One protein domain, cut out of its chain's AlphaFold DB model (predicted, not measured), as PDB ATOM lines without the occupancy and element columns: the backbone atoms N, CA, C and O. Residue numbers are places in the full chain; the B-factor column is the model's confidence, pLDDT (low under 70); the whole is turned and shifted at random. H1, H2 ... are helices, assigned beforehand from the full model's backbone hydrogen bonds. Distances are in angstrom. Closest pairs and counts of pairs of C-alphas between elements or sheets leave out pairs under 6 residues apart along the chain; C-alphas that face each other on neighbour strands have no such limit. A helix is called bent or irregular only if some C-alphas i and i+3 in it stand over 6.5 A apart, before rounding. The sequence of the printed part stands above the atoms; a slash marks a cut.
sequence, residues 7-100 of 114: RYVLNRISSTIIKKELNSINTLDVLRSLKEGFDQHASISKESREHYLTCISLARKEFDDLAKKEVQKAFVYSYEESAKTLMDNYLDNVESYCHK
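Overview. This is residues 7 to 100 of the 114 residues of the protein "Protein prkA" of Jeotgalibacillus malaysiensis (UniProt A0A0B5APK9). Two short helices, H1 and H2, make a small head at one end of one very long bent helix, H3. H2 folds back along the first arm, H3a, as a helical hairpin, H1 packs on H2, and the second arm, H3b, sticks out as a long free stalk. The printed part has 94 residues with three named helices in the order H1, H2, H3 and no named strand; the class is all helix. The whole is extended, a rod spanning 81 by 32 by 15 A, with a radius of gyration of the C-alphas of 24.4 A.

Arrangement. Begin with H1, residues 7 to 20, which touches H2, residues 27 to 37; look at the C-alphas of Arg 12 and Ser 33, their closest, 5.8 A apart. The two run opposite ways at a steep tilt of 66 degrees. Next comes H3, residues 46 to 99, assigned as one helix by its hydrogen bonds but bent, with C-alphas 74 and 77 6.5 A apart. Its arms H3a, residues 46 to 74, and H3b, residues 77 to 99, stand at a steep tilt of 40 degrees. H2 and H3a form a hairpin, opposite ways at a shallow tilt of 12 degrees; H3a touches H2 with residues 53 to 63 alone, and the closest C-alphas, of Leu 31 and Ile 56, are 6.4 A apart. H1 is apart from both arms, and H2 is apart from H3b. In H1, H2, H3a and H3b every O i to N i+4 pair is within hydrogen-bond range.

Along the chain. Find C-alpha 7 at (35.262, 11.904, 2.603); from there H1 runs 20.0 A to Lys 20. H2 covers 15.6 A from Thr 27 to Gly 37. Find C-alpha 46 at (17.088, 13.285, 10.931), where H3a sets out on its 41.9 A to Ala 74. H3b runs 33.3 A from Tyr 77 to C-alpha 99 at (27.335, 84.904, -14.553).

Size, cuts and confidence. The two C-alphas farthest apart, those of Ala 42 and Lys 100, are 81.6 A apart. Residues 65 to 100, of which 65 to 99 belong to H3, stand free; the body without them spans 35 by 28 by 15 A. The printed part has no cut, and both links, H1 to H2 and H2 to H3, are short. The mean pLDDT of the printed part is 85.1, and it is under 70 at residues 40 to 42, 76 to 79 and 100.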
ATOM      1  N   ARG A   7      35.351  12.562   3.916       88.12
ATOM      2  CA  ARG A   7      35.262  11.904   2.603       88.12
ATOM      3  C   ARG A   7      33.910  12.131   1.952       88.12
ATOM      4  O   ARG A   7      33.855  12.248   0.733       88.12
ATOM      5  N   TYR A   8      32.830  12.245   2.725       87.12
ATOM      6  CA  TYR A   8      31.531  12.621   2.170       87.12
ATOM      7  C   TYR A   8      31.612  13.992   1.489       87.12
ATOM      8  O   TYR A   8      31.201  14.126   0.338       87.12
ATOM      9  N   VAL A   9      32.207  14.989   2.154       89.12
ATOM     10  CA  VAL A   9      32.367  16.340   1.591       89.12
ATOM     11  C   VAL A   9      33.199  16.295   0.307       89.12
ATOM     12  O   VAL A   9      32.776  16.835  -0.718       89.12
ATOM     13  N   LEU A  10      34.331  15.583   0.324       90.44
ATOM     14  CA  LEU A  10      35.186  15.392  -0.854       90.44
ATOM     15  C   LEU A  10      34.448  14.707  -2.010       90.44
ATOM     16  O   LEU A  10      34.558  15.139  -3.159       90.44
ATOM     17  N   ASN A  11      33.653  13.677  -1.718       90.44
ATOM     18  CA  ASN A  11      32.869  12.962  -2.721       90.44
ATOM     19  C   ASN A  11      31.797  13.859  -3.342       90.44
ATOM     20  O   ASN A  11      31.580  13.795  -4.553       90.44
ATOM     21  N   ARG A  12      31.146  14.726  -2.553       90.00
ATOM     22  CA  ARG A  12      30.171  15.696  -3.076       90.00
ATOM     23  C   ARG A  12      30.830  16.730  -3.982       90.00
ATOM     24  O   ARG A  12      30.300  16.995  -5.060       90.00
ATOM     25  N   ILE A  13      31.995  17.256  -3.606       90.38
ATOM     26  CA  ILE A  13      32.770  18.179  -4.450       90.38
ATOM     27  C   ILE A  13      33.164  17.492  -5.763       90.38
ATOM     28  O   ILE A  13      32.817  17.979  -6.837       90.38
ATOM     29  N   SER A  14      33.780  16.312  -5.681       89.50
ATOM     30  CA  SER A  14      34.238  15.545  -6.850       89.50
ATOM     31  C   SER A  14      33.088  15.203  -7.798       89.50
ATOM     32  O   SER A  14      33.177  15.429  -9.002       89.50
ATOM     33  N   SER A  15      31.956  14.750  -7.250       87.19
ATOM     34  CA  SER A  15      30.753  14.449  -8.037       87.19
ATOM     35  C   SER A  15      30.205  15.679  -8.761       87.19
ATOM     36  O   SER A  15      29.636  15.553  -9.840       87.19
ATOM     37  N   THR A  16      30.358  16.868  -8.177       89.25
ATOM     38  CA  THR A  16      29.885  18.125  -8.779       89.25
ATOM     39  C   THR A  16      30.743  18.522  -9.975       89.25
ATOM     40  O   THR A  16      30.196  18.932 -10.995       89.25
ATOM     41  N   ILE A  17      32.064  18.355  -9.860       87.75
ATOM     42  CA  ILE A  17      33.022  18.614 -10.943       87.75
ATOM     43  C   ILE A  17      32.739  17.673 -12.118       87.75
ATOM     44  O   ILE A  17      32.539  18.131 -13.239       87.75
ATOM     45  N   ILE A  18      32.621  16.368 -11.839       86.25
ATOM     46  CA  ILE A  18      32.376  15.345 -12.865       86.25
ATOM     47  C   ILE A  18      31.043  15.592 -13.582       86.25
ATOM     48  O   ILE A  18      30.998  15.589 -14.806       86.25
ATOM     49  N   LYS A  19      29.954  15.845 -12.841       81.31
ATOM     50  CA  LYS A  19      28.613  16.032 -13.427       81.31
ATOM     51  C   LYS A  19      28.502  17.229 -14.363       81.31
ATOM     52  O   LYS A  19      27.635  17.223 -15.229       81.31
ATOM     53  N   LYS A  20      29.278  18.283 -14.120       77.50
ATOM     54  CA  LYS A  20      29.178  19.517 -14.896       77.50
ATOM     55  C   LYS A  20      30.130  19.561 -16.092       77.50
ATOM     56  O   LYS A  20      30.000  20.492 -16.873       77.50
ATOM     57  N   GLU A  21      31.067  18.617 -16.219       76.88
ATOM     58  CA  GLU A  21      32.160  18.675 -17.209       76.88
ATOM     59  C   GLU A  21      32.909  20.028 -17.192       76.88
ATOM     60  O   GLU A  21      33.436  20.492 -18.199       76.88
ATOM     61  N   LEU A  22      32.943  20.696 -16.031       73.44
ATOM     62  CA  LEU A  22      33.577  22.003 -15.859       73.44
ATOM     63  C   LEU A  22      34.924  21.857 -15.153       73.44
ATOM     64  O   LEU A  22      35.053  21.114 -14.181       73.44
ATOM     65  N   ASN A  23      35.896  22.675 -15.562       77.50
ATOM     66  CA  ASN A  23      37.208  22.776 -14.907       77.50
ATOM     67  C   ASN A  23      37.143  23.426 -13.512       77.50
ATOM     68  O   ASN A  23      38.097  23.347 -12.742       77.50
ATOM     69  N   SER A  24      36.032  24.089 -13.184       81.56
ATOM     70  CA  SER A  24      35.830  24.780 -11.912       81.56
ATOM     71  C   SER A  24      34.367  24.744 -11.489       81.56
ATOM     72  O   SER A  24      33.464  24.769 -12.326       81.56
ATOM     73  N   ILE A  25      34.135  24.766 -10.181       88.19
ATOM     74  CA  ILE A  25      32.804  24.851  -9.578       88.19
ATOM     75  C   ILE A  25      32.707  26.111  -8.721       88.19
ATOM     76  O   ILE A  25      33.706  26.564  -8.164       88.19
ATOM     77  N   ASN A  26      31.503  26.669  -8.603       89.81
ATOM     78  CA  ASN A  26      31.260  27.805  -7.719       89.81
ATOM     79  C   ASN A  26      30.745  27.348  -6.341       89.81
ATOM     80  O   ASN A  26      30.331  26.203  -6.145       89.81
ATOM     81  N   THR A  27      30.742  28.267  -5.376       91.31
ATOM     82  CA  THR A  27      30.297  28.006  -4.000       91.31
ATOM     83  C   THR A  27      28.864  27.473  -3.934       91.31
ATOM     84  O   THR A  27      28.583  26.542  -3.180       91.31
ATOM     85  N   LEU A  28      27.954  28.013  -4.750       92.31
ATOM     86  CA  LEU A  28      26.548  27.596  -4.764       92.31
ATOM     87  C   LEU A  28      26.386  26.153  -5.254       92.31
ATOM     88  O   LEU A  28      25.542  25.418  -4.743       92.31
ATOM     89  N   ASP A  29      27.220  25.727  -6.200       91.38
ATOM     90  CA  ASP A  29      27.245  24.354  -6.686       91.38
ATOM     91  C   ASP A  29      27.674  23.374  -5.597       91.38
ATOM     92  O   ASP A  29      27.040  22.330  -5.430       91.38
ATOM     93  N   VAL A  30      28.689  23.736  -4.808       92.06
ATOM     94  CA  VAL A  30      29.142  22.932  -3.663       92.06
ATOM     95  C   VAL A  30      28.044  22.833  -2.604       92.06
ATOM     96  O   VAL A  30      27.696  21.728  -2.185       92.06
ATOM     97  N   LEU A  31      27.450  23.962  -2.202       93.62
ATOM     98  CA  LEU A  31      26.387  23.992  -1.189       93.62
ATOM     99  C   LEU A  31      25.155  23.188  -1.623       93.62
ATOM    100  O   LEU A  31      24.590  22.431  -0.829       93.62
ATOM    101  N   ARG A  32      24.760  23.302  -2.896       91.69
ATOM    102  CA  ARG A  32      23.675  22.504  -3.477       91.69
ATOM    103  C   ARG A  32      24.008  21.017  -3.455       91.69
ATOM    104  O   ARG A  32      23.193  20.220  -2.998       91.69
ATOM    105  N   SER A  33      25.211  20.648  -3.889       91.06
ATOM    106  CA  SER A  33      25.638  19.253  -3.892       91.06
ATOM    107  C   SER A  33      25.654  18.656  -2.487       91.06
ATOM    108  O   SER A  33      25.192  17.532  -2.305       91.06
ATOM    109  N   LEU A  34      26.114  19.395  -1.477       90.81
ATOM    110  CA  LEU A  34      26.081  18.944  -0.083       90.81
ATOM    111  C   LEU A  34      24.652  18.704   0.409       90.81
ATOM    112  O   LEU A  34      24.391  17.666   1.017       90.81
ATOM    113  N   LYS A  35      23.729  19.623   0.098       90.00
ATOM    114  CA  LYS A  35      22.309  19.506   0.451       90.00
ATOM    115  C   LYS A  35      21.666  18.262  -0.163       90.00
ATOM    116  O   LYS A  35      20.999  17.516   0.546       90.00
ATOM    117  N   GLU A  36      21.877  18.035  -1.458       87.81
ATOM    118  CA  GLU A  36      21.320  16.888  -2.190       87.81
ATOM    119  C   GLU A  36      21.879  15.545  -1.705       87.81
ATOM    120  O   GLU A  36      21.197  14.525  -1.756       87.81
ATOM    121  N   GLY A  37      23.129  15.515  -1.237       85.12
ATOM    122  CA  GLY A  37      23.744  14.276  -0.764       85.12
ATOM    123  C   GLY A  37      23.206  13.791   0.584       85.12
ATOM    124  O   GLY A  37      23.343  12.607   0.892       85.12
ATOM    125  N   PHE A  38      22.561  14.660   1.372       82.69
ATOM    126  CA  PHE A  38      22.004  14.275   2.671       82.69
ATOM    127  C   PHE A  38      20.828  13.307   2.550       82.69
ATOM    128  O   PHE A  38      20.613  12.513   3.460       82.69
ATOM    129  N   ASP A  39      20.101  13.327   1.430       70.69
ATOM    130  CA  ASP A  39      19.043  12.350   1.142       70.69
ATOM    131  C   ASP A  39      19.589  10.948   0.845       70.69
ATOM    132  O   ASP A  39      18.876   9.960   0.981       70.69
ATOM    133  N   GLN A  40      20.859  10.851   0.447       69.69
ATOM    134  CA  GLN A  40      21.473   9.613  -0.035       69.69
ATOM    135  C   GLN A  40      22.305   8.902   1.042       69.69
ATOM    136  O   GLN A  40      22.708   7.757   0.848       69.69
ATOM    137  N   HIS A  41      22.580   9.556   2.177       68.06
ATOM    138  CA  HIS A  41      23.492   9.041   3.197       68.06
ATOM    139  C   HIS A  41      22.736   8.495   4.419       68.06
ATOM    140  O   HIS A  41      22.382   9.232   5.338       68.06
ATOM    141  N   ALA A  42      22.547   7.173   4.459       62.81
ATOM    142  CA  ALA A  42      21.815   6.462   5.516       62.81
ATOM    143  C   ALA A  42      22.398   6.622   6.939       62.81
ATOM    144  O   ALA A  42      21.738   6.299   7.922       62.81
ATOM    145  N   SER A  43      23.632   7.119   7.070       70.75
ATOM    146  CA  SER A  43      24.307   7.326   8.356       70.75
ATOM    147  C   SER A  43      23.987   8.668   9.032       70.75
ATOM    148  O   SER A  43      24.470   8.915  10.136       70.75
ATOM    149  N   ILE A  44      23.228   9.556   8.381       74.94
ATOM    150  CA  ILE A  44      22.875  10.871   8.929       74.94
ATOM    151  C   ILE A  44      21.507  10.771   9.607       74.94
ATOM    152  O   ILE A  44      20.504  10.468   8.965       74.94
ATOM    153  N   SER A  45      21.453  11.046  10.913       82.12
ATOM    154  CA  SER A  45      20.176  11.108  11.628       82.12
ATOM    155  C   SER A  45      19.336  12.296  11.154       82.12
ATOM    156  O   SER A  45      19.871  13.317  10.715       82.12
ATOM    157  N   LYS A  46      18.011  12.198  11.294       81.69
ATOM    158  CA  LYS A  46      17.088  13.285  10.931       81.69
ATOM    159  C   LYS A  46      17.428  14.605  11.642       81.69
ATOM    160  O   LYS A  46      17.464  15.649  11.005       81.69
ATOM    161  N   GLU A  47      17.768  14.535  12.926       83.75
ATOM    162  CA  GLU A  47      18.175  15.692  13.733       83.75
ATOM    163  C   GLU A  47      19.482  16.327  13.224       83.75
ATOM    164  O   GLU A  47      19.567  17.539  13.029       83.75
ATOM    165  N   SER A  48      20.494  15.506  12.919       85.50
ATOM    166  CA  SER A  48      21.761  16.007  12.366       85.50
ATOM    167  C   SER A  48      21.554  16.637  10.991       85.50
ATOM    168  O   SER A  48      22.156  17.658  10.673       85.50
ATOM    169  N   ARG A  49      20.659  16.065  10.180       86.25
ATOM    170  CA  ARG A  49      20.295  16.611   8.874       86.25
ATOM    171  C   ARG A  49      19.686  18.007   8.989       86.25
ATOM    172  O   ARG A  49      20.104  18.895   8.252       86.25
ATOM    173  N   GLU A  50      18.720  18.209   9.881       89.06
ATOM    174  CA  GLU A  50      18.100  19.524  10.106       89.06
ATOM    175  C   GLU A  50      19.138  20.562  10.550       89.06
ATOM    176  O   GLU A  50      19.180  21.679  10.020       89.06
ATOM    177  N   HIS A  51      20.055  20.161  11.433       90.75
ATOM    178  CA  HIS A  51      21.184  20.996  11.825       90.75
ATOM    179  C   HIS A  51      22.074  21.366  10.625       90.75
ATOM    180  O   HIS A  51      22.329  22.545  10.385       90.75
ATOM    181  N   TYR A  52      22.484  20.398   9.802       90.69
ATOM    182  CA  TYR A  52      23.343  20.669   8.642       90.69
ATOM    183  C   TYR A  52      22.654  21.488   7.549       90.69
ATOM    184  O   TYR A  52      23.297  22.322   6.914       90.69
ATOM    185  N   LEU A  53      21.348  21.307   7.337       91.44
ATOM    186  CA  LEU A  53      20.564  22.157   6.436       91.44
ATOM    187  C   LEU A  53      20.528  23.609   6.924       91.44
ATOM    188  O   LEU A  53      20.613  24.535   6.111       91.44
ATOM    189  N   THR A  54      20.460  23.810   8.239       94.19
ATOM    190  CA  THR A  54      20.561  25.138   8.855       94.19
ATOM    191  C   THR A  54      21.947  25.736   8.618       94.19
ATOM    192  O   THR A  54      22.044  26.866   8.143       94.19
ATOM    193  N   CYS A  55      23.019  24.963   8.826       93.69
ATOM    194  CA  CYS A  55      24.387  25.395   8.525       93.69
ATOM    195  C   CYS A  55      24.569  25.790   7.050       93.69
ATOM    196  O   CYS A  55      25.139  26.839   6.770       93.69
ATOM    197  N   ILE A  56      24.055  24.993   6.104       94.00
ATOM    198  CA  ILE A  56      24.115  25.315   4.667       94.00
ATOM    199  C   ILE A  56      23.362  26.613   4.366       94.00
ATOM    200  O   ILE A  56      23.833  27.431   3.577       94.00
ATOM    201  N   SER A  57      22.201  26.814   4.990       95.38
ATOM    202  CA  SER A  57      21.393  28.021   4.789       95.38
ATOM    203  C   SER A  57      22.106  29.273   5.302       95.38
ATOM    204  O   SER A  57      22.115  30.292   4.612       95.38
ATOM    205  N   LEU A  58      22.761  29.181   6.464       97.12
ATOM    206  CA  LEU A  58      23.600  30.251   7.005       97.12
ATOM    207  C   LEU A  58      24.798  30.540   6.094       97.12
ATOM    208  O   LEU A  58      25.001  31.685   5.708       97.12
ATOM    209  N   ALA A  59      25.534  29.508   5.675       96.38
ATOM    210  CA  ALA A  59      26.689  29.667   4.790       96.38
ATOM    211  C   ALA A  59      26.314  30.319   3.450       96.38
ATOM    212  O   ALA A  59      27.055  31.150   2.931       96.38
ATOM    213  N   ARG A  60      25.143  29.974   2.898       96.44
ATOM    214  CA  ARG A  60      24.623  30.605   1.681       96.44
ATOM    215  C   ARG A  60      24.334  32.087   1.894       96.44
ATOM    216  O   ARG A  60      24.716  32.886   1.052       96.44
ATOM    217  N   LYS A  61      23.676  32.444   3.000       96.88
ATOM    218  CA  LYS A  61      23.370  33.842   3.321       96.88
ATOM    219  C   LYS A  61      24.648  34.680   3.423       96.88
ATOM    220  O   LYS A  61      24.733  35.728   2.794       96.88
ATOM    221  N   GLU A  62      25.647  34.180   4.147       96.62
ATOM    222  CA  GLU A  62      26.953  34.840   4.278       96.62
ATOM    223  C   GLU A  62      27.650  35.009   2.920       96.62
ATOM    224  O   GLU A  62      28.182  36.075   2.613       96.62
ATOM    225  N   PHE A  63      27.612  33.976   2.072       96.31
ATOM    226  CA  PHE A  63      28.161  34.063   0.721       96.31
ATOM    227  C   PHE A  63      27.430  35.105  -0.135       96.31
ATOM    228  O   PHE A  63      28.085  35.882  -0.825       96.31
ATOM    229  N   ASP A  64      26.098  35.147  -0.079       95.44
ATOM    230  CA  ASP A  64      25.295  36.114  -0.832       95.44
ATOM    231  C   ASP A  64      25.615  37.557  -0.395       95.44
ATOM    232  O   ASP A  64      25.726  38.448  -1.238       95.44
ATOM    233  N   ASP A  65      25.815  37.798   0.902       96.12
ATOM    234  CA  ASP A  65      26.162  39.123   1.423       96.12
ATOM    235  C   ASP A  65      27.605  39.529   1.075       96.12
ATOM    236  O   ASP A  65      27.848  40.677   0.685       96.12
ATOM    237  N   LEU A  66      28.553  38.585   1.104       95.31
ATOM    238  CA  LEU A  66      29.913  38.802   0.602       95.31
ATOM    239  C   LEU A  66      29.900  39.138  -0.896       95.31
ATOM    240  O   LEU A  66      30.511  40.120  -1.316       95.31
ATOM    241  N   ALA A  67      29.173  38.357  -1.698       93.12
ATOM    242  CA  ALA A  67      29.074  38.555  -3.138       93.12
ATOM    243  C   ALA A  67      28.481  39.929  -3.473       93.12
ATOM    244  O   ALA A  67      29.045  40.646  -4.296       93.12
ATOM    245  N   LYS A  68      27.405  40.350  -2.792       92.00
ATOM    246  CA  LYS A  68      26.842  41.705  -2.947       92.00
ATOM    247  C   LYS A  68      27.876  42.788  -2.663       92.00
ATOM    248  O   LYS A  68      27.973  43.742  -3.428       92.00
ATOM    249  N   LYS A  69      28.645  42.647  -1.581       91.19
ATOM    250  CA  LYS A  69      29.667  43.626  -1.198       91.19
ATOM    251  C   LYS A  69      30.781  43.723  -2.240       91.19
ATOM    252  O   LYS A  69      31.194  44.827  -2.581       91.19
ATOM    253  N   GLU A  70      31.262  42.592  -2.746       89.81
ATOM    254  CA  GLU A  70      32.303  42.567  -3.780       89.81
ATOM    255  C   GLU A  70      31.803  43.149  -5.104       89.81
ATOM    256  O   GLU A  70      32.496  43.953  -5.723       89.81
ATOM    257  N   VAL A  71      30.561  42.841  -5.487       88.44
ATOM    258  CA  VAL A  71      29.903  43.451  -6.648       88.44
ATOM    259  C   VAL A  71      29.812  44.967  -6.472       88.44
ATOM    260  O   VAL A  71      30.263  45.708  -7.338       88.44
ATOM    261  N   GLN A  72      29.305  45.446  -5.332       85.06
ATOM    262  CA  GLN A  72      29.225  46.880  -5.045       85.06
ATOM    263  C   GLN A  72      30.591  47.560  -5.137       85.06
ATOM    264  O   GLN A  72      30.698  48.567  -5.822       85.06
ATOM    265  N   LYS A  73      31.641  47.004  -4.519       81.69
ATOM    266  CA  LYS A  73      33.007  47.550  -4.607       81.69
ATOM    267  C   LYS A  73      33.530  47.612  -6.039       81.69
ATOM    268  O   LYS A  73      34.142  48.609  -6.400       81.69
ATOM    269  N   ALA A  74      33.295  46.575  -6.842       81.00
ATOM    270  CA  ALA A  74      33.687  46.580  -8.249       81.00
ATOM    271  C   ALA A  74      33.000  47.725  -9.016       81.00
ATOM    272  O   ALA A  74      33.610  48.329  -9.894       81.00
ATOM    273  N   PHE A  75      31.775  48.080  -8.620       74.56
ATOM    274  CA  PHE A  75      31.058  49.247  -9.130       74.56
ATOM    275  C   PHE A  75      31.429  50.575  -8.436       74.56
ATOM    276  O   PHE A  75      31.117  51.627  -8.973       74.56
ATOM    277  N   VAL A  76      32.138  50.607  -7.300       67.12
ATOM    278  CA  VAL A  76      32.537  51.875  -6.644       67.12
ATOM    279  C   VAL A  76      33.508  52.700  -7.503       67.12
ATOM    280  O   VAL A  76      33.521  53.921  -7.381       67.12
ATOM    281  N   TYR A  77      34.236  52.099  -8.452       60.72
ATOM    282  CA  TYR A  77      34.956  52.878  -9.471       60.72
ATOM    283  C   TYR A  77      34.017  53.792 -10.278       60.72
ATOM    284  O   TYR A  77      34.373  54.933 -10.557       60.72
ATOM    285  N   SER A  78      32.784  53.350 -10.559       64.12
ATOM    286  CA  SER A  78      31.763  54.220 -11.150       64.12
ATOM    287  C   SER A  78      31.177  55.199 -10.138       64.12
ATOM    288  O   SER A  78      30.587  56.188 -10.547       64.12
ATOM    289  N   TYR A  79      31.301  54.958  -8.830       66.81
ATOM    290  CA  TYR A  79      30.829  55.881  -7.796       66.81
ATOM    291  C   TYR A  79      31.728  57.114  -7.684       66.81
ATOM    292  O   TYR A  79      31.203  58.216  -7.585       66.81
ATOM    293  N   GLU A  80      33.055  56.962  -7.748       71.25
ATOM    294  CA  GLU A  80      33.977  58.110  -7.777       71.25
ATOM    295  C   GLU A  80      33.788  58.948  -9.050       71.25
ATOM    296  O   GLU A  80      33.728  60.176  -8.987       71.25
ATOM    297  N   GLU A  81      33.602  58.287 -10.195       78.19
ATOM    298  CA  GLU A  81      33.262  58.945 -11.459       78.19
ATOM    299  C   GLU A  81      31.884  59.627 -11.390       78.19
ATOM    300  O   GLU A  81      31.757  60.796 -11.740       78.19
ATOM    301  N   SER A  82      30.869  58.960 -10.830       76.00
ATOM    302  CA  SER A  82      29.531  59.541 -10.628       76.00
ATOM    303  C   SER A  82      29.551  60.728  -9.663       76.00
ATOM    304  O   SER A  82      28.821  61.696  -9.866       76.00
ATOM    305  N   ALA A  83      30.376  60.673  -8.614       80.56
ATOM    306  CA  ALA A  83      30.532  61.759  -7.654       80.56
ATOM    307  C   ALA A  83      31.217  62.977  -8.288       80.56
ATOM    308  O   ALA A  83      30.791  64.102  -8.030       80.56
ATOM    309  N   LYS A  84      32.221  62.762  -9.152       85.12
ATOM    310  CA  LYS A  84      32.825  63.831  -9.960       85.12
ATOM    311  C   LYS A  84      31.806  64.475 -10.888       85.12
ATOM    312  O   LYS A  84      31.607  65.677 -10.790       85.12
ATOM    313  N   THR A  85      31.086  63.681 -11.680       87.38
ATOM    314  CA  THR A  85      30.042  64.194 -12.582       87.38
ATOM    315  C   THR A  85      28.989  65.011 -11.830       87.38
ATOM    316  O   THR A  85      28.561  66.061 -12.300       87.38
ATOM    317  N   LEU A  86      28.579  64.572 -10.635       87.12
ATOM    318  CA  LEU A  86      27.632  65.321  -9.807       87.12
ATOM    319  C   LEU A  86      28.213  66.655  -9.306       87.12
ATOM    320  O   LEU A  86      27.490  67.650  -9.259       87.12
ATOM    321  N   MET A  87      29.493  66.678  -8.924       88.94
ATOM    322  CA  MET A  87      30.184  67.891  -8.482       88.94
ATOM    323  C   MET A  87      30.363  68.890  -9.628       88.94
ATOM    324  O   MET A  87      30.081  70.070  -9.438       88.94
ATOM    325  N   ASP A  88      30.765  68.412 -10.804       91.69
ATOM    326  CA  ASP A  88      30.947  69.236 -12.001       91.69
ATOM    327  C   ASP A  88      29.613  69.890 -12.400       91.69
ATOM    328  O   ASP A  88      29.528  71.112 -12.497       91.69
ATOM    329  N   ASN A  89      28.522  69.114 -12.441       88.06
ATOM    330  CA  ASN A  89      27.177  69.644 -12.696       88.06
ATOM    331  C   ASN A  89      26.738  70.703 -11.666       88.06
ATOM    332  O   ASN A  89      25.993  71.630 -11.993       88.06
ATOM    333  N   TYR A  90      27.136  70.568 -10.399       90.12
ATOM    334  CA  TYR A  90      26.815  71.564  -9.375       90.12
ATOM    335  C   TYR A  90      27.590  72.867  -9.596       90.12
ATOM    336  O   TYR A  90      27.003  73.946  -9.507       90.12
ATOM    337  N   LEU A  91      28.886  72.770  -9.900       90.19
ATOM    338  CA  LEU A  91      29.733  73.928 -10.175       90.19
ATOM    339  C   LEU A  91      29.243  74.691 -11.409       90.19
ATOM    340  O   LEU A  91      29.084  75.907 -11.320       90.19
ATOM    341  N   ASP A  92      28.886  73.990 -12.484       87.25
ATOM    342  CA  ASP A  92      28.336  74.590 -13.704       87.25
ATOM    343  C   ASP A  92      27.059  75.403 -13.421       87.25
ATOM    344  O   ASP A  92      26.896  76.535 -13.895       87.25
ATOM    345  N   ASN A  93      26.160  74.859 -12.589       84.25
ATOM    346  CA  ASN A  93      24.941  75.543 -12.141       84.25
ATOM    347  C   ASN A  93      25.246  76.802 -11.321       84.25
ATOM    348  O   ASN A  93      24.629  77.850 -11.537       84.25
ATOM    349  N   VAL A  94      26.200  76.720 -10.390       86.94
ATOM    350  CA  VAL A  94      26.613  77.863  -9.564       86.94
ATOM    351  C   VAL A  94      27.263  78.950 -10.419       86.94
ATOM    352  O   VAL A  94      26.909  80.122 -10.284       86.94
ATOM    353  N   GLU A  95      28.166  78.587 -11.332       83.00
ATOM    354  CA  GLU A  95      28.814  79.535 -12.240       83.00
ATOM    355  C   GLU A  95      27.801  80.242 -13.136       83.00
ATOM    356  O   GLU A  95      27.885  81.459 -13.316       83.00
ATOM    357  N   SER A  96      26.814  79.508 -13.642       80.62
ATOM    358  CA  SER A  96      25.771  80.049 -14.515       80.62
ATOM    359  C   SER A  96      24.831  80.995 -13.775       80.62
ATOM    360  O   SER A  96      24.501  82.073 -14.281       80.62
ATOM    361  N   TYR A  97      24.481  80.661 -12.528       76.75
ATOM    362  CA  TYR A  97      23.742  81.557 -11.645       76.75
ATOM    363  C   TYR A  97      24.512  82.860 -11.378       76.75
ATOM    364  O   TYR A  97      23.943  83.952 -11.459       76.75
ATOM    365  N   CYS A  98      25.820  82.773 -11.113       79.88
ATOM    366  CA  CYS A  98      26.667  83.939 -10.865       79.88
ATOM    367  C   CYS A  98      26.895  84.805 -12.118       79.88
ATOM    368  O   CYS A  98      26.886  86.032 -12.015       79.88
ATOM    369  N   HIS A  99      27.067  84.195 -13.296       76.00
ATOM    370  CA  HIS A  99      27.335  84.904 -14.553       76.00
ATOM    371  C   HIS A  99      26.072  85.365 -15.302       76.00
ATOM    372  O   HIS A  99      26.193  86.058 -16.313       76.00
ATOM    373  N   LYS A 100      24.862  85.034 -14.817       65.31
ATOM    374  CA  LYS A 100      23.578  85.259 -15.521       65.31
ATOM    375  C   LYS A 100      23.552  84.653 -16.934       65.31
ATOM    376  O   LYS A 100      22.843  85.148 -17.812       65.31
TER     377      LYS A 100